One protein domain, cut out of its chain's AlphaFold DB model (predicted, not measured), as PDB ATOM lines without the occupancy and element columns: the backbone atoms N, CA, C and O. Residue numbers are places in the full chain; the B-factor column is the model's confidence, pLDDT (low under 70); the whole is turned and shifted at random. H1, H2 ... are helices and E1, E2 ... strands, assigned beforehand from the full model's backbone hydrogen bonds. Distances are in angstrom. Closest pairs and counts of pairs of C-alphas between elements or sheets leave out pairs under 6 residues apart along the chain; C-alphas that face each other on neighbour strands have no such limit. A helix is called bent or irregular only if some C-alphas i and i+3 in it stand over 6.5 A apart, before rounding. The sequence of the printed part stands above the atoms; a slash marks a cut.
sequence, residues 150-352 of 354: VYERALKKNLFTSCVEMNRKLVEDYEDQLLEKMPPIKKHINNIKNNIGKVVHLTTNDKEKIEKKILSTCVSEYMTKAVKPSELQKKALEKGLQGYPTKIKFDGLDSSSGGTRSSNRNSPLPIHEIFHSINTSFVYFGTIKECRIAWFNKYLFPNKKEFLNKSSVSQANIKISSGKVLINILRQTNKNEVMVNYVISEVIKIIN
ATOM      1  N   VAL A 150     -33.695 -26.356  49.314       84.25
ATOM      2  CA  VAL A 150     -34.272 -25.078  48.862       84.25
ATOM      3  C   VAL A 150     -33.620 -23.930  49.627       84.25
ATOM      4  O   VAL A 150     -33.114 -22.990  49.003       84.25
ATOM      5  N   TYR A 151     -33.536 -24.033  50.953       85.25
ATOM      6  CA  TYR A 151     -32.842 -23.047  51.784       85.25
ATOM      7  C   TYR A 151     -31.317 -23.100  51.554       85.25
ATOM      8  O   TYR A 151     -30.705 -22.050  51.379       85.25
ATOM      9  N   GLU A 152     -30.684 -24.273  51.376       86.94
ATOM     10  CA  GLU A 152     -29.261 -24.372  50.972       86.94
ATOM     11  C   GLU A 152     -28.998 -23.622  49.651       86.94
ATOM     12  O   GLU A 152     -27.992 -22.913  49.530       86.94
ATOM     13  N   ARG A 153     -29.910 -23.707  48.673       85.56
ATOM     14  CA  ARG A 153     -29.817 -22.958  47.409       85.56
ATOM     15  C   ARG A 153     -29.988 -21.448  47.607       85.56
ATOM     16  O   ARG A 153     -29.274 -20.684  46.955       85.56
ATOM     17  N   ALA A 154     -30.878 -21.013  48.499       87.75
ATOM     18  CA  ALA A 154     -31.054 -19.600  48.844       87.75
ATOM     19  C   ALA A 154     -29.799 -19.021  49.525       87.75
ATOM     20  O   ALA A 154     -29.254 -18.020  49.059       87.75
ATOM     21  N   LEU A 155     -29.259 -19.705  50.537       89.31
ATOM     22  CA  LEU A 155     -28.030 -19.297  51.228       89.31
ATOM     23  C   LEU A 155     -26.824 -19.237  50.266       89.31
ATOM     24  O   LEU A 155     -26.027 -18.298  50.331       89.31
ATOM     25  N   LYS A 156     -26.694 -20.198  49.333       87.94
ATOM     26  CA  LYS A 156     -25.665 -20.172  48.269       87.94
ATOM     27  C   LYS A 156     -25.841 -18.989  47.316       87.94
ATOM     28  O   LYS A 156     -24.846 -18.361  46.956       87.94
ATOM     29  N   LYS A 157     -27.082 -18.654  46.942       86.94
ATOM     30  CA  LYS A 157     -27.394 -17.475  46.120       86.94
ATOM     31  C   LYS A 157     -26.969 -16.184  46.816       86.94
ATOM     32  O   LYS A 157     -26.247 -15.396  46.214       86.94
ATOM     33  N   ASN A 158     -27.344 -16.007  48.080       89.88
ATOM     34  CA  ASN A 158     -27.010 -14.813  48.860       89.88
ATOM     35  C   ASN A 158     -25.481 -14.661  49.000       89.88
ATOM     36  O   ASN A 158     -24.920 -13.627  48.632       89.88
ATOM     37  N   LEU A 159     -24.783 -15.750  49.356       89.75
ATOM     38  CA  LEU A 159     -23.316 -15.806  49.404       89.75
ATOM     39  C   LEU A 159     -22.643 -15.471  48.059       89.75
ATOM     40  O   LEU A 159     -21.581 -14.843  48.048       89.75
ATOM     41  N   PHE A 160     -23.224 -15.880  46.923       86.88
ATOM     42  CA  PHE A 160     -22.729 -15.485  45.602       86.88
ATOM     43  C   PHE A 160     -22.908 -13.988  45.371       86.88
ATOM     44  O   PHE A 160     -21.943 -13.301  45.035       86.88
ATOM     45  N   THR A 161     -24.127 -13.485  45.566       86.19
ATOM     46  CA  THR A 161     -24.497 -12.101  45.269       86.19
ATOM     47  C   THR A 161     -23.655 -11.114  46.073       86.19
ATOM     48  O   THR A 161     -23.104 -10.194  45.471       86.19
ATOM     49  N   SER A 162     -23.426 -11.341  47.370       89.38
ATOM     50  CA  SER A 162     -22.529 -10.485  48.161       89.38
ATOM     51  C   SER A 162     -21.073 -10.540  47.680       89.38
ATOM     52  O   SER A 162     -20.405  -9.511  47.644       89.38
ATOM     53  N   CYS A 163     -20.566 -11.701  47.249       87.12
ATOM     54  CA  CYS A 163     -19.225 -11.803  46.658       87.12
ATOM     55  C   CYS A 163     -19.115 -11.060  45.309       87.12
ATOM     56  O   CYS A 163     -18.096 -10.418  45.048       87.12
ATOM     57  N   VAL A 164     -20.151 -11.115  44.465       84.06
ATOM     58  CA  VAL A 164     -20.234 -10.348  43.206       84.06
ATOM     59  C   VAL A 164     -20.314  -8.846  43.492       84.06
ATOM     60  O   VAL A 164     -19.628  -8.064  42.839       84.06
ATOM     61  N   GLU A 165     -21.082  -8.424  44.494       86.75
ATOM     62  CA  GLU A 165     -21.205  -7.016  44.879       86.75
ATOM     63  C   GLU A 165     -19.896  -6.454  45.455       86.75
ATOM     64  O   GLU A 165     -19.455  -5.377  45.042       86.75
ATOM     65  N   MET A 166     -19.224  -7.206  46.339       88.31
ATOM     66  CA  MET A 166     -17.878  -6.875  46.820       88.31
ATOM     67  C   MET A 166     -16.907  -6.708  45.649       88.31
ATOM     68  O   MET A 166     -16.162  -5.733  45.623       88.31
ATOM     69  N   ASN A 167     -16.934  -7.608  44.659       85.69
ATOM     70  CA  ASN A 167     -16.120  -7.471  43.449       85.69
ATOM     71  C   ASN A 167     -16.481  -6.208  42.655       85.69
ATOM     72  O   ASN A 167     -15.585  -5.436  42.324       85.69
ATOM     73  N   ARG A 168     -17.769  -5.961  42.379       84.31
ATOM     74  CA  ARG A 168     -18.231  -4.800  41.597       84.31
ATOM     75  C   ARG A 168     -17.741  -3.482  42.202       84.31
ATOM     76  O   ARG A 168     -17.179  -2.665  41.479       84.31
ATOM     77  N   LYS A 169     -17.836  -3.331  43.528       87.69
ATOM     78  CA  LYS A 169     -17.362  -2.142  44.258       87.69
ATOM     79  C   LYS A 169     -15.846  -1.913  44.156       87.69
ATOM     80  O   LYS A 169     -15.397  -0.771  44.249       87.69
ATOM     81  N   LEU A 170     -15.042  -2.957  43.926       86.25
ATOM     82  CA  LEU A 170     -13.610  -2.805  43.626       86.25
ATOM     83  C   LEU A 170     -13.355  -2.368  42.181       86.25
ATOM     84  O   LEU A 170     -12.383  -1.650  41.939       86.25
ATOM     85  N   VAL A 171     -14.192  -2.807  41.240       83.81
ATOM     86  CA  VAL A 171     -13.941  -2.690  39.797       83.81
ATOM     87  C   VAL A 171     -14.541  -1.445  39.154       83.81
ATOM     88  O   VAL A 171     -13.888  -0.899  38.279       83.81
ATOM     89  N   GLU A 172     -15.711  -0.973  39.585       86.19
ATOM     90  CA  GLU A 172     -16.502   0.055  38.877       86.19
ATOM     91  C   GLU A 172     -15.681   1.279  38.401       86.19
ATOM     92  O   GLU A 172     -15.581   1.516  37.206       86.19
ATOM     93  N   ASP A 173     -14.911   1.936  39.266       87.31
ATOM     94  CA  ASP A 173     -14.063   3.086  38.899       87.31
ATOM     95  C   ASP A 173     -12.827   2.733  38.025       87.31
ATOM     96  O   ASP A 173     -12.123   3.629  37.565       87.31
ATOM     97  N   TYR A 174     -12.531   1.451  37.773       86.38
ATOM     98  CA  TYR A 174     -11.594   1.000  36.723       86.38
ATOM     99  C   TYR A 174     -12.305   0.673  35.400       86.38
ATOM    100  O   TYR A 174     -11.683   0.776  34.345       86.38
ATOM    101  N   GLU A 175     -13.587   0.307  35.449       85.56
ATOM    102  CA  GLU A 175     -14.472   0.219  34.283       85.56
ATOM    103  C   GLU A 175     -14.725   1.626  33.719       85.56
ATOM    104  O   GLU A 175     -14.496   1.851  32.530       85.56
ATOM    105  N   ASP A 176     -15.021   2.598  34.587       87.06
ATOM    106  CA  ASP A 176     -15.142   4.017  34.232       87.06
ATOM    107  C   ASP A 176     -13.838   4.571  33.632       87.06
ATOM    108  O   ASP A 176     -13.847   5.104  32.524       87.06
ATOM    109  N   GLN A 177     -12.690   4.368  34.294       86.75
ATOM    110  CA  GLN A 177     -11.381   4.787  33.768       86.75
ATOM    111  C   GLN A 177     -11.019   4.133  32.428       86.75
ATOM    112  O   GLN A 177     -10.304   4.742  31.631       86.75
ATOM    113  N   LEU A 178     -11.445   2.891  32.174       86.56
ATOM    114  CA  LEU A 178     -11.194   2.239  30.889       86.56
ATOM    115  C   LEU A 178     -12.085   2.830  29.789       86.56
ATOM    116  O   LEU A 178     -11.613   3.036  28.674       86.56
ATOM    117  N   LEU A 179     -13.345   3.143  30.098       84.56
ATOM    118  CA  LEU A 179     -14.260   3.817  29.174       84.56
ATOM    119  C   LEU A 179     -13.832   5.265  28.884       84.56
ATOM    120  O   LEU A 179     -13.957   5.709  27.745       84.56
ATOM    121  N   GLU A 180     -13.281   5.973  29.872       85.56
ATOM    122  CA  GLU A 180     -12.697   7.314  29.729       85.56
ATOM    123  C   GLU A 180     -11.434   7.301  28.855       85.56
ATOM    124  O   GLU A 180     -11.303   8.112  27.939       85.56
ATOM    125  N   LYS A 181     -10.511   6.359  29.097       84.69
ATOM    126  CA  LYS A 181      -9.237   6.245  28.357       84.69
ATOM    127  C   LYS A 181      -9.398   5.589  26.986       84.69
ATOM    128  O   LYS A 181      -8.547   5.771  26.118       84.69
ATOM    129  N   MET A 182     -10.478   4.836  26.765       82.56
ATOM    130  CA  MET A 182     -10.811   4.220  25.478       82.56
ATOM    131  C   MET A 182     -12.288   4.436  25.081       82.56
ATOM    132  O   MET A 182     -13.014   3.454  24.881       82.56
ATOM    133  N   PRO A 183     -12.750   5.686  24.846       74.62
ATOM    134  CA  PRO A 183     -14.134   5.967  24.444       74.62
ATOM    135  C   PRO A 183     -14.635   5.169  23.221       74.62
ATOM    136  O   PRO A 183     -15.813   4.791  23.190       74.62
ATOM    137  N   PRO A 184     -13.786   4.813  22.225       81.38
ATOM    138  CA  PRO A 184     -14.192   3.926  21.139       81.38
ATOM    139  C   PRO A 184     -14.688   2.539  21.567       81.38
ATOM    140  O   PRO A 184     -15.407   1.929  20.774       81.38
ATOM    141  N   ILE A 185     -14.370   2.016  22.762       81.62
ATOM    142  CA  ILE A 185     -14.819   0.681  23.211       81.62
ATOM    143  C   ILE A 185     -16.344   0.565  23.144       81.62
ATOM    144  O   ILE A 185     -16.860  -0.385  22.557       81.62
ATOM    145  N   LYS A 186     -17.084   1.564  23.641       80.25
ATOM    146  CA  LYS A 186     -18.557   1.531  23.639       80.25
ATOM    147  C   LYS A 186     -19.136   1.552  22.216       80.25
ATOM    148  O   LYS A 186     -20.117   0.864  21.931       80.25
ATOM    149  N   LYS A 187     -18.479   2.258  21.285       85.25
ATOM    150  CA  LYS A 187     -18.821   2.253  19.850       85.25
ATOM    151  C   LYS A 187     -18.544   0.888  19.203       85.25
ATOM    152  O   LYS A 187     -19.391   0.391  18.466       85.25
ATOM    153  N   HIS A 188     -17.420   0.245  19.521       86.62
ATOM    154  CA  HIS A 188     -17.094  -1.099  19.026       86.62
ATOM    155  C   HIS A 188     -18.050  -2.166  19.577       86.62
ATOM    156  O   HIS A 188     -18.560  -2.973  18.804       86.62
ATOM    157  N   ILE A 189     -18.382  -2.126  20.871       87.38
ATOM    158  CA  ILE A 189     -19.383  -3.012  21.488       87.38
ATOM    159  C   ILE A 189     -20.754  -2.844  20.812       87.38
ATOM    160  O   ILE A 189     -21.405  -3.837  20.486       87.38
ATOM    161  N   ASN A 190     -21.184  -1.609  20.533       87.50
ATOM    162  CA  ASN A 190     -22.418  -1.354  19.783       87.50
ATOM    163  C   ASN A 190     -22.360  -1.909  18.349       87.50
ATOM    164  O   ASN A 190     -23.310  -2.564  17.922       87.50
ATOM    165  N   ASN A 191     -21.245  -1.738  17.635       90.12
ATOM    166  CA  ASN A 191     -21.057  -2.318  16.300       90.12
ATOM    167  C   ASN A 191     -21.113  -3.858  16.321       90.12
ATOM    168  O   ASN A 191     -21.757  -4.453  15.459       90.12
ATOM    169  N   ILE A 192     -20.504  -4.505  17.322       89.06
ATOM    170  CA  ILE A 192     -20.543  -5.966  17.508       89.06
ATOM    171  C   ILE A 192     -21.982  -6.438  17.758       89.06
ATOM    172  O   ILE A 192     -22.471  -7.302  17.031       89.06
ATOM    173  N   LYS A 193     -22.697  -5.831  18.718       89.31
ATOM    174  CA  LYS A 193     -24.114  -6.144  18.999       89.31
ATOM    175  C   LYS A 193     -24.995  -5.977  17.758       89.31
ATOM    176  O   LYS A 193     -25.839  -6.829  17.493       89.31
ATOM    177  N   ASN A 194     -24.786  -4.912  16.986       88.38
ATOM    178  CA  ASN A 194     -25.558  -4.639  15.774       88.38
ATOM    179  C   ASN A 194     -25.233  -5.618  14.638       88.38
ATOM    180  O   ASN A 194     -26.136  -5.999  13.904       88.38
ATOM    181  N   ASN A 195     -23.979  -6.054  14.491       90.94
ATOM    182  CA  ASN A 195     -23.605  -7.026  13.462       90.94
ATOM    183  C   ASN A 195     -24.083  -8.447  13.796       90.94
ATOM    184  O   ASN A 195     -24.619  -9.108  12.913       90.94
ATOM    185  N   ILE A 196     -24.002  -8.886  15.058       89.94
ATOM    186  CA  ILE A 196     -24.625 -10.152  15.493       89.94
ATOM    187  C   ILE A 196     -26.151 -10.070  15.311       89.94
ATOM    188  O   ILE A 196     -26.761 -11.001  14.793       89.94
ATOM    189  N   GLY A 197     -26.754  -8.921  15.639       88.81
ATOM    190  CA  GLY A 197     -28.185  -8.647  15.471       88.81
ATOM    191  C   GLY A 197     -28.716  -8.660  14.028       88.81
ATOM    192  O   GLY A 197     -29.929  -8.632  13.851       88.81
ATOM    193  N   LYS A 198     -27.842  -8.706  13.009       90.62
ATOM    194  CA  LYS A 198     -28.218  -8.931  11.595       90.62
ATOM    195  C   LYS A 198     -28.309 -10.416  11.229       90.62
ATOM    196  O   LYS A 198     -28.916 -10.745  10.220       90.62
ATOM    197  N   VAL A 199     -27.675 -11.288  12.015       92.25
ATOM    198  CA  VAL A 199     -27.576 -12.738  11.764       92.25
ATOM    199  C   VAL A 199     -28.508 -13.523  12.691       92.25
ATOM    200  O   VAL A 199     -29.058 -14.545  12.297       92.25
ATOM    201  N   VAL A 200     -28.707 -13.040  13.921       91.69
ATOM    202  CA  VAL A 200     -29.548 -13.673  14.947       91.69
ATOM    203  C   VAL A 200     -30.413 -12.611  15.623       91.69
ATOM    204  O   VAL A 200     -29.931 -11.524  15.943       91.69
ATOM    205  N   HIS A 201     -31.680 -12.926  15.896       91.06
ATOM    206  CA  HIS A 201     -32.543 -12.046  16.682       91.06
ATOM    207  C   HIS A 201     -32.017 -11.925  18.125       91.06
ATOM    208  O   HIS A 201     -32.050 -12.886  18.890       91.06
ATOM    209  N   LEU A 202     -31.542 -10.733  18.502       88.31
ATOM    210  CA  LEU A 202     -31.057 -10.432  19.852       88.31
ATOM    211  C   LEU A 202     -32.065  -9.579  20.628       88.31
ATOM    212  O   LEU A 202     -32.328  -8.430  20.245       88.31
ATOM    213  N   THR A 203     -32.536 -10.084  21.771       89.38
ATOM    214  CA  THR A 203     -33.341  -9.289  22.711       89.38
ATOM    215  C   THR A 203     -32.495  -8.198  23.381       89.38
ATOM    216  O   THR A 203     -31.260  -8.235  23.358       89.38
ATOM    217  N   THR A 204     -33.139  -7.225  24.033       85.81
ATOM    218  CA  THR A 204     -32.450  -6.204  24.848       85.81
ATOM    219  C   THR A 204     -31.568  -6.839  25.930       85.81
ATOM    220  O   THR A 204     -30.418  -6.440  26.099       85.81
ATOM    221  N   ASN A 205     -32.061  -7.897  26.581       83.81
ATOM    222  CA  ASN A 205     -31.332  -8.649  27.604       83.81
ATOM    223  C   ASN A 205     -30.060  -9.306  27.032       83.81
ATOM    224  O   ASN A 205     -29.011  -9.306  27.668       83.81
ATOM    225  N   ASP A 206     -30.109  -9.826  25.805       83.50
ATOM    226  CA  ASP A 206     -28.940 -10.455  25.175       83.50
ATOM    227  C   ASP A 206     -27.918  -9.415  24.708       83.50
ATOM    228  O   ASP A 206     -26.714  -9.606  24.890       83.50
ATOM    229  N   LYS A 207     -28.385  -8.265  24.209       84.25
ATOM    230  CA  LYS A 207     -27.540  -7.097  23.916       84.25
ATOM    231  C   LYS A 207     -26.813  -6.607  25.174       84.25
ATOM    232  O   LYS A 207     -25.608  -6.365  25.111       84.25
ATOM    233  N   GLU A 208     -27.494  -6.532  26.316       83.50
ATOM    234  CA  GLU A 208     -26.869  -6.207  27.605       83.50
ATOM    235  C   GLU A 208     -25.856  -7.261  28.069       83.50
ATOM    236  O   GLU A 208     -24.765  -6.893  28.502       83.50
ATOM    237  N   LYS A 209     -26.176  -8.561  27.975       80.81
ATOM    238  CA  LYS A 209     -25.235  -9.646  28.322       80.81
ATOM    239  C   LYS A 209     -23.962  -9.572  27.480       80.81
ATOM    240  O   LYS A 209     -22.874  -9.750  28.021       80.81
ATOM    241  N   ILE A 210     -24.086  -9.302  26.178       83.19
ATOM    242  CA  ILE A 210     -22.947  -9.153  25.260       83.19
ATOM    243  C   ILE A 210     -22.082  -7.953  25.669       83.19
ATOM    244  O   ILE A 210     -20.869  -8.102  25.795       83.19
ATOM    245  N   GLU A 211     -22.684  -6.791  25.937       85.00
ATOM    246  CA  GLU A 211     -21.963  -5.592  26.397       85.00
ATOM    247  C   GLU A 211     -21.248  -5.824  27.731       85.00
ATOM    248  O   GLU A 211     -20.031  -5.645  27.804       85.00
ATOM    249  N   LYS A 212     -21.965  -6.323  28.744       79.94
ATOM    250  CA  LYS A 212     -21.408  -6.649  30.067       79.94
ATOM    251  C   LYS A 212     -20.285  -7.686  29.973       79.94
ATOM    252  O   LYS A 212     -19.289  -7.559  30.680       79.94
ATOM    253  N   LYS A 213     -20.391  -8.679  29.080       81.38
ATOM    254  CA  LYS A 213     -19.348  -9.699  28.885       81.38
ATOM    255  C   LYS A 213     -18.100  -9.151  28.195       81.38
ATOM    256  O   LYS A 213     -17.005  -9.428  28.673       81.38
ATOM    257  N   ILE A 214     -18.239  -8.373  27.119       84.62
ATOM    258  CA  ILE A 214     -17.078  -7.774  26.437       84.62
ATOM    259  C   ILE A 214     -16.375  -6.791  27.380       84.62
ATOM    260  O   ILE A 214     -15.168  -6.900  27.583       84.62
ATOM    261  N   LEU A 215     -17.129  -5.880  28.003       84.19
ATOM    262  CA  LEU A 215     -16.572  -4.862  28.889       84.19
ATOM    263  C   LEU A 215     -15.897  -5.489  30.118       84.19
ATOM    264  O   LEU A 215     -14.754  -5.153  30.411       84.19
ATOM    265  N   SER A 216     -16.527  -6.474  30.769       80.44
ATOM    266  CA  SER A 216     -15.926  -7.176  31.911       80.44
ATOM    267  C   SER A 216     -14.636  -7.923  31.544       80.44
ATOM    268  O   SER A 216     -13.717  -7.951  32.362       80.44
ATOM    269  N   THR A 217     -14.506  -8.456  30.322       82.25
ATOM    270  CA  THR A 217     -13.234  -9.013  29.822       82.25
ATOM    271  C   THR A 217     -12.173  -7.927  29.623       82.25
ATOM    272  O   THR A 217     -11.054  -8.084  30.108       82.25
ATOM    273  N   CYS A 218     -12.505  -6.808  28.969       85.06
ATOM    274  CA  CYS A 218     -11.560  -5.703  28.761       85.06
ATOM    275  C   CYS A 218     -11.069  -5.098  30.090       85.06
ATOM    276  O   CYS A 218      -9.878  -4.826  30.244       85.06
ATOM    277  N   VAL A 219     -11.966  -4.942  31.068       85.31
ATOM    278  CA  VAL A 219     -11.623  -4.457  32.413       85.31
ATOM    279  C   VAL A 219     -10.820  -5.496  33.195       85.31
ATOM    280  O   VAL A 219      -9.875  -5.112  33.878       85.31
ATOM    281  N   SER A 220     -11.118  -6.796  33.053       81.25
ATOM    282  CA  SER A 220     -10.293  -7.864  33.636       81.25
ATOM    283  C   SER A 220      -8.841  -7.741  33.182       81.25
ATOM    284  O   SER A 220      -7.947  -7.711  34.019       81.25
ATOM    285  N   GLU A 221      -8.606  -7.618  31.873       83.88
ATOM    286  CA  GLU A 221      -7.252  -7.525  31.318       83.88
ATOM    287  C   GLU A 221      -6.551  -6.233  31.765       83.88
ATOM    288  O   GLU A 221      -5.416  -6.279  32.244       83.88
ATOM    289  N   TYR A 222      -7.246  -5.088  31.715       85.19
ATOM    290  CA  TYR A 222      -6.716  -3.817  32.222       85.19
ATOM    291  C   TYR A 222      -6.291  -3.925  33.694       85.19
ATOM    292  O   TYR A 222      -5.170  -3.551  34.046       85.19
ATOM    293  N   MET A 223      -7.136  -4.496  34.553       84.44
ATOM    294  CA  MET A 223      -6.829  -4.676  35.972       84.44
ATOM    295  C   MET A 223      -5.681  -5.661  36.210       84.44
ATOM    296  O   MET A 223      -4.817  -5.382  37.041       84.44
ATOM    297  N   THR A 224      -5.626  -6.774  35.473       79.69
ATOM    298  CA  THR A 224      -4.551  -7.774  35.580       79.69
ATOM    299  C   THR A 224      -3.179  -7.204  35.197       79.69
ATOM    300  O   THR A 224      -2.178  -7.619  35.782       79.69
ATOM    301  N   LYS A 225      -3.102  -6.251  34.255       82.62
ATOM    302  CA  LYS A 225      -1.825  -5.639  33.828       82.62
ATOM    303  C   LYS A 225      -1.459  -4.348  34.565       82.62
ATOM    304  O   LYS A 225      -0.273  -4.106  34.771       82.62
ATOM    305  N   ALA A 226      -2.433  -3.514  34.936       83.94
ATOM    306  CA  ALA A 226      -2.182  -2.136  35.372       83.94
ATOM    307  C   ALA A 226      -2.424  -1.853  36.868       83.94
ATOM    308  O   ALA A 226      -1.996  -0.801  37.342       83.94
ATOM    309  N   VAL A 227      -3.095  -2.738  37.618       85.12
ATOM    310  CA  VAL A 227      -3.538  -2.454  39.000       85.12
ATOM    311  C   VAL A 227      -2.870  -3.382  40.012       85.12
ATOM    312  O   VAL A 227      -2.930  -4.608  39.898       85.12
ATOM    313  N   LYS A 228      -2.258  -2.824  41.064       86.62
ATOM    314  CA  LYS A 228      -1.567  -3.631  42.081       86.62
ATOM    315  C   LYS A 228      -2.541  -4.174  43.139       86.62
ATOM    316  O   LYS A 228      -3.431  -3.455  43.597       86.62
ATOM    317  N   PRO A 229      -2.314  -5.395  43.664       84.50
ATOM    318  CA  PRO A 229      -3.092  -5.963  44.772       84.50
ATOM    319  C   PRO A 229      -3.236  -5.072  46.014       84.50
ATOM    320  O   PRO A 229      -4.256  -5.130  46.699       84.50
ATOM    321  N   SER A 230      -2.234  -4.243  46.321       85.75
ATOM    322  CA  SER A 230      -2.262  -3.270  47.422       85.75
ATOM    323  C   SER A 230      -3.186  -2.078  47.162       85.75
ATOM    324  O   SER A 230      -3.793  -1.564  48.100       85.75
ATOM    325  N   GLU A 231      -3.319  -1.652  45.906       87.06
ATOM    326  CA  GLU A 231      -4.154  -0.516  45.506       87.06
ATOM    327  C   GLU A 231      -5.638  -0.892  45.635       87.06
ATOM    328  O   GLU A 231      -6.386  -0.174  46.297       87.06
ATOM    329  N   LEU A 232      -6.042  -2.084  45.165       85.81
ATOM    330  CA  LEU A 232      -7.404  -2.592  45.400       85.81
ATOM    331  C   LEU A 232      -7.735  -2.770  46.883       85.81
ATOM    332  O   LEU A 232      -8.856  -2.483  47.291       85.81
ATOM    333  N   GLN A 233      -6.790  -3.239  47.700       88.19
ATOM    334  CA  GLN A 233      -7.017  -3.352  49.141       88.19
ATOM    335  C   GLN A 233      -7.243  -1.985  49.806       88.19
ATOM    336  O   GLN A 233      -8.102  -1.869  50.680       88.19
ATOM    337  N   LYS A 234      -6.468  -0.962  49.421       87.56
ATOM    338  CA  LYS A 234      -6.626   0.412  49.917       87.56
ATOM    339  C   LYS A 234      -7.996   0.961  49.504       87.56
ATOM    340  O   LYS A 234      -8.776   1.333  50.375       87.56
ATOM    341  N   LYS A 235      -8.334   0.843  48.217       86.94
ATOM    342  CA  LYS A 235      -9.629   1.225  47.636       86.94
ATOM    343  C   LYS A 235     -10.820   0.536  48.318       86.94
ATOM    344  O   LYS A 235     -11.828   1.177  48.596       86.94
ATOM    345  N   ALA A 236     -10.702  -0.754  48.637       88.75
ATOM    346  CA  ALA A 236     -11.722  -1.500  49.374       88.75
ATOM    347  C   ALA A 236     -11.984  -0.902  50.766       88.75
ATOM    348  O   ALA A 236     -13.132  -0.736  51.170       88.75
ATOM    349  N   LEU A 237     -10.907  -0.573  51.487       87.88
ATOM    350  CA  LEU A 237     -10.961  -0.001  52.831       87.88
ATOM    351  C   LEU A 237     -11.485   1.446  52.820       87.88
ATOM    352  O   LEU A 237     -12.165   1.850  53.759       87.88
ATOM    353  N   GLU A 238     -11.196   2.197  51.756       88.31
ATOM    354  CA  GLU A 238     -11.709   3.550  51.498       88.31
ATOM    355  C   GLU A 238     -13.204   3.538  51.161       88.31
ATOM    356  O   GLU A 238     -13.960   4.328  51.719       88.31
ATOM    357  N   LYS A 239     -13.666   2.565  50.366       88.31
ATOM    358  CA  LYS A 239     -15.096   2.295  50.116       88.31
ATOM    359  C   LYS A 239     -15.823   1.604  51.283       88.31
ATOM    360  O   LYS A 239     -16.919   1.078  51.099       88.31
ATOM    361  N   GLY A 240     -15.223   1.561  52.476       89.06
ATOM    362  CA  GLY A 240     -15.844   1.010  53.685       89.06
ATOM    363  C   GLY A 240     -16.129  -0.497  53.647       89.06
ATOM    364  O   GLY A 240     -16.861  -0.998  54.500       89.06
ATOM    365  N   LEU A 241     -15.569  -1.248  52.690       90.69
ATOM    366  CA  LEU A 241     -15.782  -2.692  52.611       90.69
ATOM    367  C   LEU A 241     -15.141  -3.380  53.819       90.69
ATOM    368  O   LEU A 241     -13.961  -3.182  54.110       90.69
ATOM    369  N   GLN A 242     -15.904  -4.250  54.481       91.00
ATOM    370  CA  GLN A 242     -15.430  -5.099  55.581       91.00
ATOM    371  C   GLN A 242     -14.335  -6.088  55.145       91.00
ATOM    372  O   GLN A 242     -13.513  -6.537  55.949       91.00
ATOM    373  N   GLY A 243     -14.332  -6.443  53.861       91.62
ATOM    374  CA  GLY A 243     -13.469  -7.451  53.269       91.62
ATOM    375  C   GLY A 243     -13.687  -7.586  51.764       91.62
ATOM    376  O   GLY A 243     -14.402  -6.796  51.152       91.62
ATOM    377  N   TYR A 244     -13.054  -8.592  51.171       91.19
ATOM    378  CA  TYR A 244     -13.139  -8.908  49.745       91.19
ATOM    379  C   TYR A 244     -13.006 -10.420  49.507       91.19
ATOM    380  O   TYR A 244     -12.310 -11.110  50.263       91.19
ATOM    381  N   PRO A 245     -13.634 -10.981  48.460       90.25
ATOM    382  CA  PRO A 245     -13.451 -12.382  48.120       90.25
ATOM    383  C   PRO A 245     -12.045 -12.637  47.552       90.25
ATOM    384  O   PRO A 245     -11.401 -11.784  46.943       90.25
ATOM    385  N   THR A 246     -11.571 -13.859  47.773       88.56
ATOM    386  CA  THR A 246     -10.244 -14.379  47.382       88.56
ATOM    387  C   THR A 246     -10.313 -15.816  46.844       88.56
ATOM    388  O   THR A 246      -9.321 -16.358  46.355       88.56
ATOM    389  N   LYS A 247     -11.494 -16.448  46.894       86.56
ATOM    390  CA  LYS A 247     -11.822 -17.688  46.180       86.56
ATOM    391  C   LYS A 247     -13.338 -17.827  46.021       86.56
ATOM    392  O   LYS A 247     -14.063 -17.495  46.957       86.56
ATOM    393  N   ILE A 248     -13.780 -18.393  44.903       84.44
ATOM    394  CA  ILE A 248     -15.097 -19.015  44.714       84.44
ATOM    395  C   ILE A 248     -14.853 -20.336  43.955       84.44
ATOM    396  O   ILE A 248     -14.298 -20.316  42.859       84.44
ATOM    397  N   LYS A 249     -15.209 -21.493  44.531       81.75
ATOM    398  CA  LYS A 249     -15.236 -22.797  43.836       81.75
ATOM    399  C   LYS A 249     -16.680 -23.263  43.669       81.75
ATOM    400  O   LYS A 249     -17.463 -23.199  44.620       81.75
ATOM    401  N   PHE A 250     -16.962 -23.819  42.496       79.31
ATOM    402  CA  PHE A 250     -18.230 -24.442  42.145       79.31
ATOM    403  C   PHE A 250     -18.156 -25.985  42.167       79.31
ATOM    404  O   PHE A 250     -17.073 -26.582  42.222       79.31
ATOM    405  N   ASP A 251     -19.318 -26.625  42.171       70.06
ATOM    406  CA  ASP A 251     -19.552 -28.058  42.002       70.06
ATOM    407  C   ASP A 251     -19.627 -28.439  40.510       70.06
ATOM    408  O   ASP A 251     -19.885 -27.595  39.654       70.06
ATOM    409  N   GLY A 252     -19.372 -29.713  40.188       56.19
ATOM    410  CA  GLY A 252     -19.430 -30.258  38.821       56.19
ATOM    411  C   GLY A 252     -18.204 -29.990  37.934       56.19
ATOM    412  O   GLY A 252     -18.011 -30.689  36.947       56.19
ATOM    413  N   LEU A 253     -17.340 -29.036  38.294       49.84
ATOM    414  CA  LEU A 253     -16.126 -28.692  37.536       49.84
ATOM    415  C   LEU A 253     -14.867 -29.368  38.106       49.84
ATOM    416  O   LEU A 253     -13.929 -28.700  38.548       49.84
ATOM    417  N   ASP A 254     -14.847 -30.700  38.123       39.25
ATOM    418  CA  ASP A 254     -13.701 -31.487  38.603       39.25
ATOM    419  C   ASP A 254     -12.750 -31.906  37.455       39.25
ATOM    420  O   ASP A 254     -12.352 -33.060  37.317       39.25
ATOM    421  N   SER A 255     -12.317 -30.912  36.671       35.56
ATOM    422  CA  SER A 255     -11.095 -30.955  35.855       35.56
ATOM    423  C   SER A 255     -10.368 -29.598  35.899       35.56
ATOM    424  O   SER A 255     -10.946 -28.558  35.596       35.56
ATOM    425  N   SER A 256      -9.113 -29.633  36.370       34.84
ATOM    426  CA  SER A 256      -8.012 -28.635  36.331       34.84
ATOM    427  C   SER A 256      -8.223 -27.110  36.535       34.84
ATOM    428  O   SER A 256      -7.281 -26.490  37.025       34.84
ATOM    429  N   SER A 257      -9.358 -26.471  36.226       44.94
ATOM    430  CA  SER A 257      -9.470 -24.993  36.154       44.94
ATOM    431  C   SER A 257     -10.719 -24.347  36.785       44.94
ATOM    432  O   SER A 257     -10.709 -23.148  37.058       44.94
ATOM    433  N   GLY A 258     -11.788 -25.099  37.069       42.44
ATOM    434  CA  GLY A 258     -13.128 -24.558  37.379       42.44
ATOM    435  C   GLY A 258     -13.374 -23.896  38.748       42.44
ATOM    436  O   GLY A 258     -14.478 -23.992  39.286       42.44
ATOM    437  N   GLY A 259     -12.382 -23.246  39.360       50.53
ATOM    438  CA  GLY A 259     -12.559 -22.560  40.645       50.53
ATOM    439  C   GLY A 259     -11.687 -21.321  40.783       50.53
ATOM    440  O   GLY A 259     -10.493 -21.435  41.057       50.53
ATOM    441  N   THR A 260     -12.293 -20.137  40.666       58.84
ATOM    442  CA  THR A 260     -11.584 -18.863  40.781       58.84
ATOM    443  C   THR A 260     -10.923 -18.730  42.143       58.84
ATOM    444  O   THR A 260     -11.572 -18.817  43.186       58.84
ATOM    445  N   ARG A 261      -9.618 -18.475  42.151       61.38
ATOM    446  CA  ARG A 261      -8.826 -18.283  43.363       61.38
ATOM    447  C   ARG A 261      -7.757 -17.239  43.089       61.38
ATOM    448  O   ARG A 261      -7.062 -17.339  42.085       61.38
ATOM    449  N   SER A 262      -7.580 -16.291  44.003       55.97
ATOM    450  CA  SER A 262      -6.448 -15.380  43.924       55.97
ATOM    451  C   SER A 262      -5.146 -16.031  44.404       55.97
ATOM    452  O   SER A 262      -5.148 -16.962  45.224       55.97
ATOM    453  N   SER A 263      -4.013 -15.549  43.884       57.00
ATOM    454  CA  SER A 263      -2.683 -16.115  44.164       57.00
ATOM    455  C   SER A 263      -2.399 -16.214  45.669       57.00
ATOM    456  O   SER A 263      -1.906 -17.232  46.161       57.00
ATOM    457  N   ASN A 264      -2.786 -15.186  46.426       71.25
ATOM    458  CA  ASN A 264      -2.637 -15.118  47.873       71.25
ATOM    459  C   ASN A 264      -3.726 -14.231  48.515       71.25
ATOM    460  O   ASN A 264      -4.459 -13.518  47.838       71.25
ATOM    461  N   ARG A 265      -3.799 -14.244  49.853       66.94
ATOM    462  CA  ARG A 265      -4.813 -13.518  50.645       66.94
ATOM    463  C   ARG A 265      -4.865 -12.001  50.422       66.94
ATOM    464  O   ARG A 265      -5.918 -11.429  50.650       66.94
ATOM    465  N   ASN A 266      -3.750 -11.379  50.028       76.38
ATOM    466  CA  ASN A 266      -3.626  -9.939  49.793       76.38
ATOM    467  C   ASN A 266      -3.999  -9.561  48.343       76.38
ATOM    468  O   ASN A 266      -3.891  -8.400  47.963       76.38
ATOM    469  N   SER A 267      -4.392 -10.530  47.513       75.62
ATOM    470  CA  SER A 267      -4.883 -10.301  46.156       75.62
ATOM    471  C   SER A 267      -6.401 -10.471  46.142       75.62
ATOM    472  O   SER A 267      -6.874 -11.593  46.341       75.62
ATOM    473  N   PRO A 268      -7.183  -9.400  45.925       75.69
ATOM    474  CA  PRO A 268      -8.617  -9.521  45.685       75.69
ATOM    475  C   PRO A 268      -8.919 -10.292  44.397       75.69
ATOM    476  O   PRO A 268      -8.107 -10.325  43.469       75.69
ATOM    477  N   LEU A 269     -10.095 -10.918  44.340       77.06
ATOM    478  CA  LEU A 269     -10.501 -11.761  43.213       77.06
ATOM    479  C   LEU A 269     -10.497 -11.068  41.828       77.06
ATOM    480  O   LEU A 269     -10.102 -11.742  40.878       77.06
ATOM    481  N   PRO A 270     -10.848  -9.768  41.678       67.31
ATOM    482  CA  PRO A 270     -10.925  -9.113  40.365       67.31
ATOM    483  C   PRO A 270      -9.610  -8.908  39.600       67.31
ATOM    484  O   PRO A 270      -9.651  -8.462  38.464       67.31
ATOM    485  N   ILE A 271      -8.446  -9.212  40.189       56.03
ATOM    486  CA  ILE A 271      -7.143  -9.137  39.487       56.03
ATOM    487  C   ILE A 271      -6.890 -10.394  38.629       56.03
ATOM    488  O   ILE A 271      -5.956 -10.431  37.832       56.03
ATOM    489  N   HIS A 272      -7.708 -11.441  38.777       61.53
ATOM    490  CA  HIS A 272      -7.535 -12.713  38.078       61.53
ATOM    491  C   HIS A 272      -8.517 -12.888  36.912       61.53
ATOM    492  O   HIS A 272      -9.698 -12.583  37.037       61.53
ATOM    493  N   GLU A 273      -8.020 -13.490  35.828       53.81
ATOM    494  CA  GLU A 273      -8.652 -13.734  34.512       53.81
ATOM    495  C   GLU A 273     -10.126 -14.192  34.549       53.81
ATOM    496  O   GLU A 273     -10.916 -13.883  33.659       53.81
ATOM    497  N   ILE A 274     -10.521 -14.923  35.594       56.56
ATOM    498  CA  ILE A 274     -11.857 -15.518  35.763       56.56
ATOM    499  C   ILE A 274     -12.858 -14.507  36.390       56.56
ATOM    500  O   ILE A 274     -13.995 -14.861  36.714       56.56
ATOM    501  N   PHE A 275     -12.473 -13.235  36.556       63.31
ATOM    502  CA  PHE A 275     -13.356 -12.136  36.977       63.31
ATOM    503  C   PHE A 275     -14.615 -12.045  36.102       63.31
ATOM    504  O   PHE A 275     -15.731 -11.989  36.624       63.31
ATOM    505  N   HIS A 276     -14.447 -12.131  34.778       65.62
ATOM    506  CA  HIS A 276     -15.554 -12.053  33.827       65.62
ATOM    507  C   HIS A 276     -16.606 -13.155  34.055       65.62
ATOM    508  O   HIS A 276     -17.805 -12.878  34.036       65.62
ATOM    509  N   SER A 277     -16.191 -14.391  34.357       65.12
ATOM    510  CA  SER A 277     -17.108 -15.503  34.649       65.12
ATOM    511  C   SER A 277     -17.921 -15.293  35.927       65.12
ATOM    512  O   SER A 277     -19.043 -15.782  36.020       65.12
ATOM    513  N   ILE A 278     -17.382 -14.562  36.909       67.12
ATOM    514  CA  ILE A 278     -18.091 -14.242  38.157       67.12
ATOM    515  C   ILE A 278     -19.147 -13.161  37.913       67.12
ATOM    516  O   ILE A 278     -20.279 -13.304  38.367       67.12
ATOM    517  N   ASN A 279     -18.802 -12.105  37.173       65.50
ATOM    518  CA  ASN A 279     -19.694 -10.962  36.971       65.50
ATOM    519  C   ASN A 279     -20.745 -11.162  35.860       65.50
ATOM    520  O   ASN A 279     -21.693 -10.382  35.790       65.50
ATOM    521  N   THR A 280     -20.614 -12.183  35.002       62.47
ATOM    522  CA  THR A 280     -21.534 -12.405  33.862       62.47
ATOM    523  C   THR A 280     -22.481 -13.599  34.014       62.47
ATOM    524  O   THR A 280     -23.548 -13.601  33.398       62.47
ATOM    525  N   SER A 281     -22.147 -14.601  34.836       61.53
ATOM    526  CA  SER A 281     -22.827 -15.907  34.821       61.53
ATOM    527  C   SER A 281     -23.565 -16.229  36.121       61.53
ATOM    528  O   SER A 281     -23.102 -17.008  36.954       61.53
ATOM    529  N   PHE A 282     -24.789 -15.708  36.256       58.41
ATOM    530  CA  PHE A 282     -25.686 -16.036  37.375       58.41
ATOM    531  C   PHE A 282     -25.985 -17.539  37.522       58.41
ATOM    532  O   PHE A 282     -26.256 -17.987  38.630       58.41
ATOM    533  N   VAL A 283     -25.880 -18.337  36.452       61.09
ATOM    534  CA  VAL A 283     -26.106 -19.800  36.474       61.09
ATOM    535  C   VAL A 283     -25.298 -20.508  37.576       61.09
ATOM    536  O   VAL A 283     -25.755 -21.501  38.138       61.09
ATOM    537  N   TYR A 284     -24.129 -19.977  37.947       63.84
ATOM    538  CA  TYR A 284     -23.242 -20.594  38.932       63.84
ATOM    539  C   TYR A 284     -23.645 -20.388  40.407       63.84
ATOM    540  O   TYR A 284     -23.008 -20.969  41.286       63.84
ATOM    541  N   PHE A 285     -24.696 -19.617  40.734       66.81
ATOM    542  CA  PHE A 285     -25.069 -19.411  42.147       66.81
ATOM    543  C   PHE A 285     -25.498 -20.718  42.835       66.81
ATOM    544  O   PHE A 285     -25.171 -20.949  43.998       66.81
ATOM    545  N   GLY A 286     -26.200 -21.599  42.113       62.41
ATOM    546  CA  GLY A 286     -26.704 -22.865  42.656       62.41
ATOM    547  C   GLY A 286     -25.611 -23.908  42.901       62.41
ATOM    548  O   GLY A 286     -25.817 -24.835  43.682       62.41
ATOM    549  N   THR A 287     -24.445 -23.744  42.271       71.94
ATOM    550  CA  THR A 287     -23.335 -24.703  42.309       71.94
ATOM    551  C   THR A 287     -22.207 -24.291  43.257       71.94
ATOM    552  O   THR A 287     -21.150 -24.905  43.216       71.94
ATOM    553  N   ILE A 288     -22.358 -23.277  44.121       80.50
ATOM    554  CA  ILE A 288     -21.259 -22.879  45.024       80.50
ATOM    555  C   ILE A 288     -20.922 -23.968  46.050       80.50
ATOM    556  O   ILE A 288     -21.743 -24.346  46.886       80.50
ATOM    557  N   LYS A 289     -19.646 -24.372  46.030       82.56
ATOM    558  CA  LYS A 289     -19.024 -25.376  46.903       82.56
ATOM    559  C   LYS A 289     -18.198 -24.747  48.031       82.56
ATOM    560  O   LYS A 289     -18.133 -25.307  49.122       82.56
ATOM    561  N   GLU A 290     -17.525 -23.620  47.776       87.31
ATOM    562  CA  GLU A 290     -16.691 -22.892  48.755       87.31
ATOM    563  C   GLU A 290     -16.431 -21.446  48.299       87.31
ATOM    564  O   GLU A 290     -15.837 -21.237  47.241       87.31
ATOM    565  N   CYS A 291     -16.748 -20.457  49.135       89.69
ATOM    566  CA  CYS A 291     -16.229 -19.089  49.017       89.69
ATOM    567  C   CYS A 291     -15.102 -18.855  50.036       89.69
ATOM    568  O   CYS A 291     -15.082 -19.470  51.101       89.69
ATOM    569  N   ARG A 292     -14.172 -17.938  49.753       91.06
ATOM    570  CA  ARG A 292     -13.167 -17.464  50.721       91.06
ATOM    571  C   ARG A 292     -13.148 -15.952  50.759       91.06
ATOM    572  O   ARG A 292     -12.823 -15.327  49.751       91.06
ATOM    573  N   ILE A 293     -13.409 -15.382  51.927       92.25
ATOM    574  CA  ILE A 293     -13.391 -13.934  52.151       92.25
ATOM    575  C   ILE A 293     -12.157 -13.579  52.983       92.25
ATOM    576  O   ILE A 293     -11.794 -14.292  53.926       92.25
ATOM    577  N   ALA A 294     -11.483 -12.502  52.588       91.38
ATOM    578  CA  ALA A 294     -10.436 -11.833  53.341       91.38
ATOM    579  C   ALA A 294     -11.045 -10.613  54.045       91.38
ATOM    580  O   ALA A 294     -11.609  -9.743  53.391       91.38
ATOM    581  N   TRP A 295     -10.947 -10.570  55.372       90.69
ATOM    582  CA  TRP A 295     -11.606  -9.594  56.242       90.69
ATOM    583  C   TRP A 295     -10.583  -8.599  56.786       90.69
ATOM    584  O   TRP A 295      -9.533  -9.020  57.279       90.69
ATOM    585  N   PHE A 296     -10.861  -7.298  56.732       90.25
ATOM    586  CA  PHE A 296      -9.908  -6.284  57.182       90.25
ATOM    587  C   PHE A 296      -9.791  -6.229  58.704       90.25
ATOM    588  O   PHE A 296     -10.767  -6.061  59.435       90.25
ATOM    589  N   ASN A 297      -8.550  -6.264  59.191       86.25
ATOM    590  CA  ASN A 297      -8.239  -6.232  60.620       86.25
ATOM    591  C   ASN A 297      -8.709  -4.955  61.328       86.25
ATOM    592  O   ASN A 297      -8.884  -4.994  62.542       86.25
ATOM    593  N   LYS A 298      -8.941  -3.863  60.586       86.50
ATOM    594  CA  LYS A 298      -9.524  -2.614  61.091       86.50
ATOM    595  C   LYS A 298     -10.867  -2.854  61.793       86.50
ATOM    596  O   LYS A 298     -11.046  -2.387  62.908       86.50
ATOM    597  N   TYR A 299     -11.767  -3.632  61.187       86.50
ATOM    598  CA  TYR A 299     -13.089  -3.926  61.759       86.50
ATOM    599  C   TYR A 299     -13.041  -5.039  62.813       86.50
ATOM    600  O   TYR A 299     -13.812  -5.024  63.765       86.50
ATOM    601  N   LEU A 300     -12.091  -5.974  62.687       80.75
ATOM    602  CA  LEU A 300     -11.870  -7.031  63.682       80.75
ATOM    603  C   LEU A 300     -11.259  -6.504  64.994       80.75
ATOM    604  O   LEU A 300     -11.365  -7.166  66.023       80.75
ATOM    605  N   PHE A 301     -10.557  -5.367  64.949       79.81
ATOM    606  CA  PHE A 301      -9.796  -4.804  66.067       79.81
ATOM    607  C   PHE A 301      -9.776  -3.260  66.025       79.81
ATOM    608  O   PHE A 301      -8.694  -2.674  65.924       79.81
ATOM    609  N   PRO A 302     -10.934  -2.577  66.121       74.12
ATOM    610  CA  PRO A 302     -11.023  -1.121  65.950       74.12
ATOM    611  C   PRO A 302     -10.116  -0.347  66.917       74.12
ATOM    612  O   PRO A 302      -9.462   0.614  66.528       74.12
ATOM    613  N   ASN A 303      -9.972  -0.828  68.155       78.06
ATOM    614  CA  ASN A 303      -9.191  -0.150  69.195       78.06
ATOM    615  C   ASN A 303      -7.664  -0.343  69.043       78.06
ATOM    616  O   ASN A 303      -6.886   0.170  69.849       78.06
ATOM    617  N   LYS A 304      -7.198  -1.092  68.033       76.38
ATOM    618  CA  LYS A 304      -5.774  -1.384  67.821       76.38
ATOM    619  C   LYS A 304      -5.160  -0.473  66.759       76.38
ATOM    620  O   LYS A 304      -5.278  -0.727  65.559       76.38
ATOM    621  N   LYS A 305      -4.378   0.519  67.210       74.12
ATOM    622  CA  LYS A 305      -3.613   1.448  66.348       74.12
ATOM    623  C   LYS A 305      -2.784   0.742  65.259       74.12
ATOM    624  O   LYS A 305      -2.661   1.267  64.158       74.12
ATOM    625  N   GLU A 306      -2.281  -0.469  65.522       74.06
ATOM    626  CA  GLU A 306      -1.543  -1.283  64.541       74.06
ATOM    627  C   GLU A 306      -2.344  -1.665  63.277       74.06
ATOM    628  O   GLU A 306      -1.721  -1.951  62.252       74.06
ATOM    629  N   PHE A 307      -3.684  -1.650  63.320       72.69
ATOM    630  CA  PHE A 307      -4.565  -2.074  62.222       72.69
ATOM    631  C   PHE A 307      -5.425  -0.960  61.608       72.69
ATOM    632  O   PHE A 307      -5.928  -1.160  60.504       72.69
ATOM    633  N   LEU A 308      -5.559   0.208  62.253       66.12
ATOM    634  CA  LEU A 308      -6.425   1.309  61.790       66.12
ATOM    635  C   LEU A 308      -6.175   1.721  60.327       66.12
ATOM    636  O   LEU A 308      -7.126   1.883  59.562       66.12
ATOM    637  N   ASN A 309      -4.896   1.824  59.949       64.06
ATOM    638  CA  ASN A 309      -4.443   2.297  58.634       64.06
ATOM    639  C   ASN A 309      -3.709   1.205  57.825       64.06
ATOM    640  O   ASN A 309      -2.970   1.521  56.896       64.06
ATOM    641  N   LYS A 310      -3.859  -0.084  58.176       67.38
ATOM    642  CA  LYS A 310      -3.189  -1.196  57.473       67.38
ATOM    643  C   LYS A 310      -4.198  -2.149  56.852       67.38
ATOM    644  O   LYS A 310      -4.985  -2.767  57.566       67.38
ATOM    645  N   SER A 311      -4.059  -2.401  55.552       74.75
ATOM    646  CA  SER A 311      -4.908  -3.276  54.723       74.75
ATOM    647  C   SER A 311      -4.885  -4.781  55.067       74.75
ATOM    648  O   SER A 311      -5.271  -5.638  54.278       74.75
ATOM    649  N   SER A 312      -4.388  -5.126  56.248       83.88
ATOM    650  CA  SER A 312      -4.079  -6.484  56.675       83.88
ATOM    651  C   SER A 312      -5.322  -7.361  56.921       83.88
ATOM    652  O   SER A 312      -6.323  -6.905  57.470       83.88
ATOM    653  N   VAL A 313      -5.202  -8.653  56.577       86.50
ATOM    654  CA  VAL A 313      -6.241  -9.716  56.605       86.50
ATOM    655  C   VAL A 313      -5.599 -11.027  57.139       86.50
ATOM    656  O   VAL A 313      -4.395 -11.186  56.969       86.50
ATOM    657  N   SER A 314      -6.163 -12.018  57.849       85.12
ATOM    658  CA  SER A 314      -7.528 -12.464  58.192       85.12
ATOM    659  C   SER A 314      -8.359 -13.048  57.044       85.12
ATOM    660  O   SER A 314      -8.875 -12.319  56.217       85.12
ATOM    661  N   GLN A 315      -8.538 -14.373  57.013       86.56
ATOM    662  CA  GLN A 315      -9.379 -15.069  56.025       86.56
ATOM    663  C   GLN A 315     -10.267 -16.137  56.670       86.56
ATOM    664  O   GLN A 315      -9.882 -16.753  57.667       86.56
ATOM    665  N   ALA A 316     -11.400 -16.425  56.032       88.25
ATOM    666  CA  ALA A 316     -12.207 -17.612  56.297       88.25
ATOM    667  C   ALA A 316     -12.700 -18.252  54.992       88.25
ATOM    668  O   ALA A 316     -13.017 -17.544  54.034       88.25
ATOM    669  N   ASN A 317     -12.782 -19.584  54.970       89.62
ATOM    670  CA  ASN A 317     -13.567 -20.325  53.982       89.62
ATOM    671  C   ASN A 317     -15.006 -20.456  54.492       89.62
ATOM    672  O   ASN A 317     -15.202 -20.748  55.671       89.62
ATOM    673  N   ILE A 318     -15.981 -20.322  53.601       91.69
ATOM    674  CA  ILE A 318     -17.409 -20.514  53.851       91.69
ATOM    675  C   ILE A 318     -17.882 -21.591  52.872       91.69
ATOM    676  O   ILE A 318     -17.731 -21.434  51.659       91.69
ATOM    677  N   LYS A 319     -18.422 -22.694  53.384       90.25
ATOM    678  CA  LYS A 319     -18.952 -23.814  52.597       90.25
ATOM    679  C   LYS A 319     -20.355 -24.147  53.076       90.25
ATOM    680  O   LYS A 319     -20.533 -24.520  54.229       90.25
ATOM    681  N   ILE A 320     -21.332 -24.041  52.185       88.25
ATOM    682  CA  ILE A 320     -22.718 -24.435  52.444       88.25
ATOM    683  C   ILE A 320     -22.904 -25.780  51.745       88.25
ATOM    684  O   ILE A 320     -22.683 -25.873  50.538       88.25
ATOM    685  N   SER A 321     -23.164 -26.837  52.510       84.00
ATOM    686  CA  SER A 321     -23.290 -28.191  51.961       84.00
ATOM    687  C   SER A 321     -23.831 -29.181  52.979       84.00
ATOM    688  O   SER A 321     -23.384 -29.173  54.133       84.00
ATOM    689  N   SER A 322     -24.615 -30.149  52.507       80.44
ATOM    690  CA  SER A 322     -25.088 -31.283  53.316       80.44
ATOM    691  C   SER A 322     -25.954 -30.835  54.498       80.44
ATOM    692  O   SER A 322     -25.914 -31.445  55.572       80.44
ATOM    693  N   GLY A 323     -26.713 -29.753  54.308       80.94
ATOM    694  CA  GLY A 323     -27.664 -29.244  55.287       80.94
ATOM    695  C   GLY A 323     -27.041 -28.481  56.459       80.94
ATOM    696  O   GLY A 323     -27.611 -28.471  57.552       80.94
ATOM    697  N   LYS A 324     -25.866 -27.872  56.256       84.56
ATOM    698  CA  LYS A 324     -25.174 -27.005  57.228       84.56
ATOM    699  C   LYS A 324     -24.306 -25.945  56.541       84.56
ATOM    700  O   LYS A 324     -23.811 -26.161  55.432       84.56
ATOM    701  N   VAL A 325     -24.030 -24.852  57.253       88.62
ATOM    702  CA  VAL A 325     -22.975 -23.890  56.889       88.62
ATOM    703  C   VAL A 325     -21.712 -24.225  57.680       88.62
ATOM    704  O   VAL A 325     -21.759 -24.380  58.899       88.62
ATOM    705  N   LEU A 326     -20.577 -24.346  56.997       88.38
ATOM    706  CA  LEU A 326     -19.256 -24.570  57.579       88.38
ATOM    707  C   LEU A 326     -18.374 -23.336  57.350       88.38
ATOM    708  O   LEU A 326     -18.039 -23.017  56.208       88.38
ATOM    709  N   ILE A 327     -17.942 -22.688  58.431       89.25
ATOM    710  CA  ILE A 327     -16.981 -21.577  58.395       89.25
ATOM    711  C   ILE A 327     -15.643 -22.081  58.944       89.25
ATOM    712  O   ILE A 327     -15.553 -22.482  60.101       89.25
ATOM    713  N   ASN A 328     -14.586 -22.073  58.131       84.69
ATOM    714  CA  ASN A 328     -13.236 -22.478  58.539       84.69
ATOM    715  C   ASN A 328     -12.297 -21.266  58.515       84.69
ATOM    716  O   ASN A 328     -11.936 -20.766  57.446       84.69
ATOM    717  N   ILE A 329     -11.913 -20.793  59.700       82.81
ATOM    718  CA  ILE A 329     -11.087 -19.599  59.888       82.81
ATOM    719  C   ILE A 329      -9.603 -19.954  59.751       82.81
ATOM    720  O   ILE A 329      -9.054 -20.791  60.477       82.81
ATOM    721  N   LEU A 330      -8.945 -19.285  58.802       75.88
ATOM    722  CA  LEU A 330      -7.569 -19.555  58.404       75.88
ATOM    723  C   LEU A 330      -6.589 -18.784  59.303       75.88
ATOM    724  O   LEU A 330      -6.585 -17.552  59.337       75.88
ATOM    725  N   ARG A 331      -5.746 -19.530  60.030       66.56
ATOM    726  CA  ARG A 331      -4.832 -19.012  61.062       66.56
ATOM    727  C   ARG A 331      -3.900 -17.915  60.541       66.56
ATOM    728  O   ARG A 331      -3.073 -18.152  59.662       66.56
ATOM    729  N   GLN A 332      -3.915 -16.777  61.225       55.62
ATOM    730  CA  GLN A 332      -2.783 -15.852  61.352       55.62
ATOM    731  C   GLN A 332      -2.590 -15.535  62.848       55.62
ATOM    732  O   GLN A 332      -3.412 -15.920  63.681       55.62
ATOM    733  N   THR A 333      -1.478 -14.898  63.206       48.38
ATOM    734  CA  THR A 333      -1.099 -14.612  64.598       48.38
ATOM    735  C   THR A 333      -2.108 -13.718  65.334       48.38
ATOM    736  O   THR A 333      -2.713 -12.824  64.746       48.38
ATOM    737  N   ASN A 334      -2.238 -13.955  66.646       48.44
ATOM    738  CA  ASN A 334      -2.919 -13.112  67.642       48.44
ATOM    739  C   ASN A 334      -4.445 -12.928  67.487       48.44
ATOM    740  O   ASN A 334      -4.977 -11.890  67.874       48.44
ATOM    741  N   LYS A 335      -5.170 -13.918  66.938       56.88
ATOM    742  CA  LYS A 335      -6.627 -13.833  66.694       56.88
ATOM    743  C   LYS A 335      -7.329 -15.131  67.084       56.88
ATOM    744  O   LYS A 335      -7.007 -16.181  66.539       56.88
ATOM    745  N   ASN A 336      -8.269 -15.054  68.029       66.69
ATOM    746  CA  ASN A 336      -8.958 -16.227  68.577       66.69
ATOM    747  C   ASN A 336     -10.475 -16.048  68.694       66.69
ATOM    748  O   ASN A 336     -11.190 -16.880  68.155       66.69
ATOM    749  N   GLU A 337     -10.960 -15.009  69.379       69.56
ATOM    750  CA  GLU A 337     -12.394 -14.872  69.687       69.56
ATOM    751  C   GLU A 337     -13.073 -13.743  68.910       69.56
ATOM    752  O   GLU A 337     -13.916 -14.031  68.072       69.56
ATOM    753  N   VAL A 338     -12.645 -12.486  69.078       74.25
ATOM    754  CA  VAL A 338     -13.252 -11.323  68.391       74.25
ATOM    755  C   VAL A 338     -13.356 -11.535  66.871       74.25
ATOM    756  O   VAL A 338     -14.387 -11.259  66.268       74.25
ATOM    757  N   MET A 339     -12.322 -12.126  66.253       77.12
ATOM    758  CA  MET A 339     -12.356 -12.491  64.831       77.12
ATOM    759  C   MET A 339     -13.382 -13.589  64.506       77.12
ATOM    760  O   MET A 339     -13.970 -13.555  63.433       77.12
ATOM    761  N   VAL A 340     -13.569 -14.575  65.383       79.31
ATOM    762  CA  VAL A 340     -14.555 -15.647  65.190       79.31
ATOM    763  C   VAL A 340     -15.962 -15.070  65.270       79.31
ATOM    764  O   VAL A 340     -16.733 -15.263  64.337       79.31
ATOM    765  N   ASN A 341     -16.263 -14.306  66.319       80.75
ATOM    766  CA  ASN A 341     -17.597 -13.756  66.554       80.75
ATOM    767  C   ASN A 341     -17.981 -12.758  65.443       80.75
ATOM    768  O   ASN A 341     -19.075 -12.849  64.893       80.75
ATOM    769  N   TYR A 342     -17.047 -11.888  65.026       85.38
ATOM    770  CA  TYR A 342     -17.242 -10.989  63.881       85.38
ATOM    771  C   TYR A 342     -17.501 -11.758  62.579       85.38
ATOM    772  O   TYR A 342     -18.494 -11.514  61.902       85.38
ATOM    773  N   VAL A 343     -16.636 -12.720  62.222       86.81
ATOM    774  CA  VAL A 343     -16.777 -13.465  60.957       86.81
ATOM    775  C   VAL A 343     -18.044 -14.325  60.944       86.81
ATOM    776  O   VAL A 343     -18.639 -14.480  59.886       86.81
ATOM    777  N   ILE A 344     -18.493 -14.855  62.086       86.06
ATOM    778  CA  ILE A 344     -19.799 -15.523  62.184       86.06
ATOM    779  C   ILE A 344     -20.931 -14.520  61.919       86.06
ATOM    780  O   ILE A 344     -21.759 -14.783  61.051       86.06
ATOM    781  N   SER A 345     -20.940 -13.369  62.602       86.75
ATOM    782  CA  SER A 345     -21.997 -12.355  62.462       86.75
ATOM    783  C   SER A 345     -22.114 -11.823  61.030       86.75
ATOM    784  O   SER A 345     -23.208 -11.805  60.468       86.75
ATOM    785  N   GLU A 346     -20.999 -11.466  60.389       90.75
ATOM    786  CA  GLU A 346     -21.031 -10.979  59.004       90.75
ATOM    787  C   GLU A 346     -21.361 -12.087  57.992       90.75
ATOM    788  O   GLU A 346     -21.991 -11.808  56.976       90.75
ATOM    789  N   VAL A 347     -21.021 -13.355  58.261       90.69
ATOM    790  CA  VAL A 347     -21.467 -14.471  57.406       90.69
ATOM    791  C   VAL A 347     -22.967 -14.721  57.548       90.69
ATOM    792  O   VAL A 347     -23.613 -14.908  56.521       90.69
ATOM    793  N   ILE A 348     -23.531 -14.672  58.761       87.88
ATOM    794  CA  ILE A 348     -24.983 -14.778  59.011       87.88
ATOM    795  C   ILE A 348     -25.745 -13.696  58.233       87.88
ATOM    796  O   ILE A 348     -26.697 -14.018  57.521       87.88
ATOM    797  N   LYS A 349     -25.269 -12.443  58.273       90.25
ATOM    798  CA  LYS A 349     -25.826 -11.327  57.486       90.25
ATOM    799  C   LYS A 349     -25.707 -11.561  55.977       90.25
ATOM    800  O   LYS A 349     -26.699 -11.448  55.269       90.25
ATOM    801  N   ILE A 350     -24.518 -11.925  55.480       90.19
ATOM    802  CA  ILE A 350     -24.254 -12.147  54.042       90.19
ATOM    803  C   ILE A 350     -25.145 -13.235  53.445       90.19
ATOM    804  O   ILE A 350     -25.619 -13.094  52.320       90.19
ATOM    805  N   ILE A 351     -25.360 -14.336  54.165       87.81
ATOM    806  CA  ILE A 351     -26.209 -15.426  53.668       87.81
ATOM    807  C   ILE A 351     -27.696 -15.198  53.970       87.81
ATOM    808  O   ILE A 351     -28.520 -15.937  53.438       87.81
ATOM    809  N   ASN A 352     -28.028 -14.173  54.765       83.62
ATOM    810  CA  ASN A 352     -29.344 -13.902  55.346       83.62
ATOM    811  C   ASN A 352     -29.925 -15.142  56.050       83.62
ATOM    812  O   ASN A 352     -30.940 -15.691  55.623       83.62
TER     813      ASN A 352
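AT A GLANCE: This is residues 150 to 352 of the 354 residues of an uncharacterized protein of Enterococcus sp. 2G9_DIV0600 (UniProt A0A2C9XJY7). A twisted antiparallel sheet of five strands, E2 E1 E3 E4 E5, has two helices packed over one face: H1a, the long arm of the bent helix H1, and H9. At one end of the domain H1b, the other arm of H1, and the helical hairpin of H2 and H3 make a lobe off the sheet; the short helices H7 and H8 lie at the opposite end. The printed part has 203 residues, with nine named helices and five named strands in the order H1 H2 H3 H4 E1 E2 H5 H6 E3 H7 H8 E4 E5 H9. The class is mixed, helices and strands. The whole is compact, with a radius of gyration of the C-alphas of 18.5 A and spans of 60 by 40 by 30 A.

HOW THE PARTS SIT: In the sheet, E1, residues 243 to 250, and E3, residues 288 to 295, are antiparallel neighbours, with N 246 and O 292 2.8 A apart, within hydrogen-bond range. E2, residues 259 to 261, is an edge strand and forms a hairpin with E1, with N 248 and O 260 2.8 A apart. E4, residues 315 to 320, is antiparallel to E3, with N 318 and O 291 2.8 A apart. E4 forms a hairpin with E5, residues 325 to 330, with N 326 and O 319 2.8 A apart. H1, residues 150 to 181, was assigned as one helix by its hydrogen bonds but is bent, C-alphas 170 and 173 being 7.6 A apart; its arms H1a, residues 150 to 170, and H1b, residues 173 to 181, stand at a steep tilt of 47 degrees. H1a runs along the strands at a height over the sheet of 9.3 A, over E1, E3 and E4. H9, residues 338 to 351, lies on the same face at 8.7 A, making two layers, helices over one face of a sheet. H9 touches H1a with residues 350 to 351 alone, about perpendicular at 73 degrees, the closest C-alphas being Asn 158 and Ile 351, 4.9 A. H5, residues 275 to 280, and H6, residues 282 to 287, only graze the sheet. E2, H5, H6 and E3 form a split strand-helix-strand unit, two strands running the same way with E1 between them, and its crossover is right-handed. H6 touches H1a, closest at the C-alphas of Lys 157 and Phe 285, 5.0 A. H3, residues 204 to 226, touches H5 at a shallow tilt of 13 degrees, opposite ways, closest at the C-alphas of Ser 216 and His 276, 5.3 A. H3 touches H1b with residues 215 to 223 alone, closest at the C-alphas of Glu 175 and Val 219, 5.8 A. H2, residues 184 to 196, forms a hairpin with H3 and is apart from E1. H4, residues 229 to 238, only grazes the sheet and touches H1a, closest at the C-alphas of Leu 170 and Ala 236, 6.2 A. H7, residues 297 to 300, touches H8, residues 305 to 308, closest at the C-alphas of Lys 298 and Leu 308, 5.0 A. In H1a, H1b, H2, H3, H4, H5 and H9 every O i to N i+4 pair is within hydrogen-bond range; in H6 it is 0 of 2, with 2 of 3 O i to N i+3 pairs, and H7 and H8 are too short for an O i to N i+4 pair.

IN THESE COORDINATES: H1a begins at C-alpha 150 (-34.272, -25.078, 48.862) and is 30.8 A long. H3 is 32.3 A, E1 20.9 A, E3 19.9 A and H9 20.0 A, ending at C-alpha 351 (-26.209, -15.426, 53.668). E1 bends by 52 degrees at residue 246.

THE WHOLE: The C-alphas farthest apart are those of Lys 198 and Asn 334, 61.6 A. The printed part has no cut. The link E2 to H5, 13 residues, is long. The mean pLDDT of the printed part is 79.7, and 40 residues are under 70, among them residues 252 to 263 and 270 to 286.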